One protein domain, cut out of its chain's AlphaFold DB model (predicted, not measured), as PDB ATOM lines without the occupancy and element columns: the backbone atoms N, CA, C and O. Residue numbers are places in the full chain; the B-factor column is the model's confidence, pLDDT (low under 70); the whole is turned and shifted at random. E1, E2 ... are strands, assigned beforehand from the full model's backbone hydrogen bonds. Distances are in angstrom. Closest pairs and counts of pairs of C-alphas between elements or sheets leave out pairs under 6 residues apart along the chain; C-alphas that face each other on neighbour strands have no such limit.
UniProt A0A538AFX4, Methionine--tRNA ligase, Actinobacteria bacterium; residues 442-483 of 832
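What this domain is: This is residues 442 to 483 of the 832 residues of the protein "Methionine--tRNA ligase" of Actinobacteria bacterium (UniProt A0A538AFX4). A long ribbon of two antiparallel strands, E1 and E3, has a small, mostly looped head at one end. In the head the short strand E2 folds back beside the last residues of E1, and residues 459 to 475 loop on before the return along E3; both ends of the printed part lie at the other end of the ribbon. The printed part has 42 residues with three named strands, E1, E2 and E3 along the chain, and no named helix; the sheet's order is E2, E1, E3, antiparallel throughout, and the class is all strand. The whole is elongated, 34 by 17 by 11 A, and only just loose, close to compact, with a radius of gyration of the C-alphas of 11.0 A.

Where its parts are: Find C-alpha 442 at (50.670, 9.621, -41.508); from there E1, residues 442 to 451, runs 25.8 A to C-alpha 451 at (47.154, -13.442, -52.591), and it bends by 55 degrees at residue 448. E3, residues 476 to 483, runs 20.9 A and ends with C-alpha 483 at (53.000, 5.107, -43.758). Look for E2 at residues 456 to 458.

How they stand to each other: Start at the inner strand E1. Its neighbour E3 is antiparallel, at 159 degrees between directions; C-alphas 447 and 479 face each other at 4.2 A, and N 446 and O 480 are within hydrogen-bond range at 2.8 A. E1's other neighbour is E2, antiparallel to it, and the two form a hairpin: C-alphas 457 and 450 face each other at 4.2 A, and N 458 and O 449 are 2.8 A apart, within hydrogen-bond range. The edge strands E2 and E3 are apart.

The domain as a whole: The C-alphas farthest apart, those of Tyr 442 and Asp 472, are 35.1 A from each other. The printed part has no cut; the link from E1 to E2 is tight, and that from E2 to E3 is long, 17 residues. Mean pLDDT of the printed part is 78.0, with residues 452 to 457 and residue 470 under 70.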
ATOM      1  N   TYR A 442      51.092  10.083 -42.826       96.81
ATOM      2  CA  TYR A 442      50.670   9.621 -41.508       96.81
ATOM      3  C   TYR A 442      50.827   8.106 -41.360       96.81
ATOM      4  O   TYR A 442      50.981   7.385 -42.338       96.81
ATOM      5  N   GLU A 443      50.831   7.639 -40.117       95.56
ATOM      6  CA  GLU A 443      50.929   6.225 -39.755       95.56
ATOM      7  C   GLU A 443      49.533   5.590 -39.708       95.56
ATOM      8  O   GLU A 443      48.637   6.152 -39.076       95.56
ATOM      9  N   ASP A 444      49.350   4.434 -40.351       91.00
ATOM     10  CA  ASP A 444      48.108   3.652 -40.299       91.00
ATOM     11  C   ASP A 444      48.400   2.146 -40.466       91.00
ATOM     12  O   ASP A 444      49.537   1.734 -40.719       91.00
ATOM     13  N   VAL A 445      47.378   1.304 -40.322       83.56
ATOM     14  CA  VAL A 445      47.496  -0.149 -40.501       83.56
ATOM     15  C   VAL A 445      46.888  -0.557 -41.841       83.56
ATOM     16  O   VAL A 445      45.675  -0.501 -42.037       83.56
ATOM     17  N   TYR A 446      47.733  -1.007 -42.771       71.38
ATOM     18  CA  TYR A 446      47.284  -1.639 -44.007       71.38
ATOM     19  C   TYR A 446      46.951  -3.109 -43.721       71.38
ATOM     20  O   TYR A 446      47.847  -3.949 -43.646       71.38
ATOM     21  N   ALA A 447      45.666  -3.413 -43.551       76.62
ATOM     22  CA  ALA A 447      45.178  -4.769 -43.314       76.62
ATOM     23  C   ALA A 447      44.332  -5.269 -44.495       76.62
ATOM     24  O   ALA A 447      43.422  -4.566 -44.946       76.62
ATOM     25  N   GLY A 448      44.605  -6.477 -44.990       77.81
ATOM     26  CA  GLY A 448      43.826  -7.067 -46.076       77.81
ATOM     27  C   GLY A 448      44.267  -8.466 -46.497       77.81
ATOM     28  O   GLY A 448      45.339  -8.950 -46.143       77.81
ATOM     29  N   LEU A 449      43.416  -9.110 -47.295       82.75
ATOM     30  CA  LEU A 449      43.632 -10.449 -47.839       82.75
ATOM     31  C   LEU A 449      44.596 -10.367 -49.035       82.75
ATOM     32  O   LEU A 449      44.226  -9.887 -50.103       82.75
ATOM     33  N   TYR A 450      45.842 -10.804 -48.869       75.19
ATOM     34  CA  TYR A 450      46.892 -10.772 -49.887       75.19
ATOM     35  C   TYR A 450      47.063 -12.133 -50.553       75.19
ATOM     36  O   TYR A 450      47.372 -13.129 -49.900       75.19
ATOM     37  N   CYS A 451      46.896 -12.202 -51.871       73.25
ATOM     38  CA  CYS A 451      47.154 -13.442 -52.591       73.25
ATOM     39  C   CYS A 451      48.577 -13.435 -53.148       73.25
ATOM     40  O   CYS A 451      48.887 -12.666 -54.057       73.25
ATOM     41  N   VAL A 452      49.406 -14.348 -52.636       57.81
ATOM     42  CA  VAL A 452      50.828 -14.490 -52.983       57.81
ATOM     43  C   VAL A 452      51.039 -14.719 -54.484       57.81
ATOM     44  O   VAL A 452      51.903 -14.084 -55.076       57.81
ATOM     45  N   GLY A 453      50.221 -15.560 -55.129       50.72
ATOM     46  CA  GLY A 453      50.288 -15.793 -56.581       50.72
ATOM     47  C   GLY A 453      49.788 -14.604 -57.409       50.72
ATOM     48  O   GLY A 453      50.377 -14.257 -58.427       50.72
ATOM     49  N   CYS A 454      48.741 -13.922 -56.936       49.62
ATOM     50  CA  CYS A 454      48.228 -12.705 -57.568       49.62
ATOM     51  C   CYS A 454      49.147 -11.477 -57.321       49.62
ATOM     52  O   CYS A 454      48.895 -10.429 -57.912       49.62
ATOM     53  N   GLU A 455      50.163 -11.591 -56.443       47.59
ATOM     54  CA  GLU A 455      51.025 -10.520 -55.892       47.59
ATOM     55  C   GLU A 455      50.254  -9.226 -55.558       47.59
ATOM     56  O   GLU A 455      50.709  -8.100 -55.782       47.59
ATOM     57  N   ALA A 456      49.030  -9.400 -55.058       51.16
ATOM     58  CA  ALA A 456      48.061  -8.331 -54.903       51.16
ATOM     59  C   ALA A 456      47.088  -8.614 -53.761       51.16
ATOM     60  O   ALA A 456      46.635  -9.745 -53.552       51.16
ATOM     61  N   PHE A 457      46.698  -7.537 -53.085       68.94
ATOM     62  CA  PHE A 457      45.557  -7.544 -52.186       68.94
ATOM     63  C   PHE A 457      44.257  -7.787 -52.958       68.94
ATOM     64  O   PHE A 457      44.104  -7.390 -54.116       68.94
ATOM     65  N   LYS A 458      43.332  -8.463 -52.286       70.88
ATOM     66  CA  LYS A 458      41.995  -8.817 -52.735       70.88
ATOM     67  C   LYS A 458      40.997  -8.270 -51.727       70.88
ATOM     68  O   LYS A 458      41.142  -8.462 -50.521       70.88
ATOM     69  N   THR A 459      39.959  -7.614 -52.217       79.44
ATOM     70  CA  THR A 459      38.743  -7.395 -51.434       79.44
ATOM     71  C   THR A 459      37.974  -8.712 -51.304       79.44
ATOM     72  O   THR A 459      38.064  -9.570 -52.179       79.44
ATOM     73  N   GLU A 460      37.166  -8.875 -50.251       82.06
ATOM     74  CA  GLU A 460      36.313 -10.069 -50.073       82.06
ATOM     75  C   GLU A 460      35.396 -10.329 -51.287       82.06
ATOM     76  O   GLU A 460      35.052 -11.471 -51.577       82.06
ATOM     77  N   ALA A 461      35.034  -9.274 -52.027       82.12
ATOM     78  CA  ALA A 461      34.198  -9.334 -53.226       82.12
ATOM     79  C   ALA A 461      34.932  -9.811 -54.499       82.12
ATOM     80  O   ALA A 461      34.275 -10.120 -55.491       82.12
ATOM     81  N   GLU A 462      36.267  -9.870 -54.492       76.06
ATOM     82  CA  GLU A 462      37.077 -10.448 -55.576       76.06
ATOM     83  C   GLU A 462      37.354 -11.946 -55.381       76.06
ATOM     84  O   GLU A 462      37.990 -12.561 -56.237       76.06
ATOM     85  N   LEU A 463      36.931 -12.528 -54.255       86.00
ATOM     86  CA  LEU A 463      37.219 -13.915 -53.905       86.00
ATOM     87  C   LEU A 463      36.075 -14.846 -54.305       86.00
ATOM     88  O   LEU A 463      34.902 -14.558 -54.070       86.00
ATOM     89  N   VAL A 464      36.432 -16.006 -54.853       85.81
ATOM     90  CA  VAL A 464      35.493 -17.096 -55.150       85.81
ATOM     91  C   VAL A 464      35.751 -18.206 -54.140       85.81
ATOM     92  O   VAL A 464      36.885 -18.656 -54.004       85.81
ATOM     93  N   ASP A 465      34.727 -18.578 -53.369       87.81
ATOM     94  CA  ASP A 465      34.812 -19.535 -52.252       87.81
ATOM     95  C   ASP A 465      35.988 -19.271 -51.277       87.81
ATOM     96  O   ASP A 465      36.567 -20.191 -50.702       87.81
ATOM     97  N   GLY A 466      36.336 -17.991 -51.083       84.31
ATOM     98  CA  GLY A 466      37.428 -17.532 -50.212       84.31
ATOM     99  C   GLY A 466      38.810 -17.438 -50.873       84.31
ATOM    100  O   GLY A 466      39.768 -17.071 -50.202       84.31
ATOM    101  N   LYS A 467      38.940 -17.725 -52.174       87.38
ATOM    102  CA  LYS A 467      40.223 -17.826 -52.895       87.38
ATOM    103  C   LYS A 467      40.412 -16.761 -53.981       87.38
ATOM    104  O   LYS A 467      39.432 -16.282 -54.549       87.38
ATOM    105  N   CYS A 468      41.663 -16.418 -54.327       74.50
ATOM    106  CA  CYS A 468      41.941 -15.568 -55.499       74.50
ATOM    107  C   CYS A 468      41.607 -16.358 -56.784       74.50
ATOM    108  O   CYS A 468      42.237 -17.394 -57.019       74.50
ATOM    109  N   PRO A 469      40.671 -15.892 -57.635       76.06
ATOM    110  CA  PRO A 469      40.140 -16.678 -58.757       76.06
ATOM    111  C   PRO A 469      41.181 -17.020 -59.833       76.06
ATOM    112  O   PRO A 469      41.023 -18.008 -60.540       76.06
ATOM    113  N   GLU A 470      42.266 -16.248 -59.925       66.44
ATOM    114  CA  GLU A 470      43.367 -16.483 -60.870       66.44
ATOM    115  C   GLU A 470      44.298 -17.644 -60.461       66.44
ATOM    116  O   GLU A 470      45.028 -18.162 -61.300       66.44
ATOM    117  N   HIS A 471      44.322 -18.028 -59.175       72.44
ATOM    118  CA  HIS A 471      45.349 -18.929 -58.617       72.44
ATOM    119  C   HIS A 471      44.814 -20.056 -57.708       72.44
ATOM    120  O   HIS A 471      45.604 -20.886 -57.268       72.44
ATOM    121  N   ASP A 472      43.511 -20.091 -57.400       83.62
ATOM    122  CA  ASP A 472      42.859 -21.095 -56.529       83.62
ATOM    123  C   ASP A 472      43.513 -21.274 -55.132       83.62
ATOM    124  O   ASP A 472      43.369 -22.309 -54.474       83.62
ATOM    125  N   ILE A 473      44.187 -20.236 -54.630       81.31
ATOM    126  CA  ILE A 473      44.719 -20.175 -53.260       81.31
ATOM    127  C   ILE A 473      43.929 -19.190 -52.398       81.31
ATOM    128  O   ILE A 473      43.488 -18.136 -52.868       81.31
ATOM    129  N   GLU A 474      43.753 -19.551 -51.128       88.06
ATOM    130  CA  GLU A 474      43.223 -18.670 -50.085       88.06
ATOM    131  C   GLU A 474      44.239 -17.532 -49.853       88.06
ATOM    132  O   GLU A 474      45.424 -17.826 -49.672       88.06
ATOM    133  N   PRO A 475      43.847 -16.247 -49.933       84.50
ATOM    134  CA  PRO A 475      44.762 -15.147 -49.671       84.50
ATOM    135  C   PRO A 475      45.041 -15.031 -48.171       84.50
ATOM    136  O   PRO A 475      44.138 -15.130 -47.344       84.50
ATOM    137  N   GLU A 476      46.289 -14.751 -47.823       83.06
ATOM    138  CA  GLU A 476      46.732 -14.605 -46.442       83.06
ATOM    139  C   GLU A 476      46.284 -13.246 -45.886       83.06
ATOM    140  O   GLU A 476      46.415 -12.224 -46.559       83.06
ATOM    141  N   TRP A 477      45.760 -13.195 -44.657       83.38
ATOM    142  CA  TRP A 477      45.500 -11.909 -44.004       83.38
ATOM    143  C   TRP A 477      46.827 -11.275 -43.584       83.38
ATOM    144  O   TRP A 477      47.438 -11.689 -42.597       83.38
ATOM    145  N   ILE A 478      47.259 -10.263 -44.333       77.44
ATOM    146  CA  ILE A 478      48.445  -9.469 -44.026       77.44
ATOM    147  C   ILE A 478      47.997  -8.180 -43.337       77.44
ATOM    148  O   ILE A 478      47.130  -7.460 -43.834       77.44
ATOM    149  N   GLU A 479      48.605  -7.897 -42.186       79.94
ATOM    150  CA  GLU A 479      48.403  -6.681 -41.399       79.94
ATOM    151  C   GLU A 479      49.752  -5.972 -41.222       79.94
ATOM    152  O   GLU A 479      50.552  -6.314 -40.351       79.94
ATOM    153  N   GLU A 480      50.024  -4.997 -42.088       77.69
ATOM    154  CA  GLU A 480      51.253  -4.206 -42.077       77.69
ATOM    155  C   GLU A 480      50.995  -2.803 -41.525       77.69
ATOM    156  O   GLU A 480      50.274  -1.995 -42.117       77.69
ATOM    157  N   LYS A 481      51.675  -2.459 -40.429       88.56
ATOM    158  CA  LYS A 481      51.865  -1.061 -40.030       88.56
ATOM    159  C   LYS A 481      52.662  -0.352 -41.134       88.56
ATOM    160  O   LYS A 481      53.794  -0.746 -41.398       88.56
ATOM    161  N   ASN A 482      52.093   0.679 -41.754       91.94
ATOM    162  CA  ASN A 482      52.670   1.371 -42.910       91.94
ATOM    163  C   ASN A 482      52.427   2.891 -42.830       91.94
ATOM    164  O   ASN A 482      51.543   3.368 -42.118       91.94
ATOM    165  N   TYR A 483      53.196   3.666 -43.594       95.81
ATOM    166  CA  TYR A 483      53.000   5.107 -43.758       95.81
ATOM    167  C   TYR A 483      52.185   5.403 -45.017       95.81
ATOM    168  O   TYR A 483      52.466   4.866 -46.084       95.81
TER     169      TYR A 483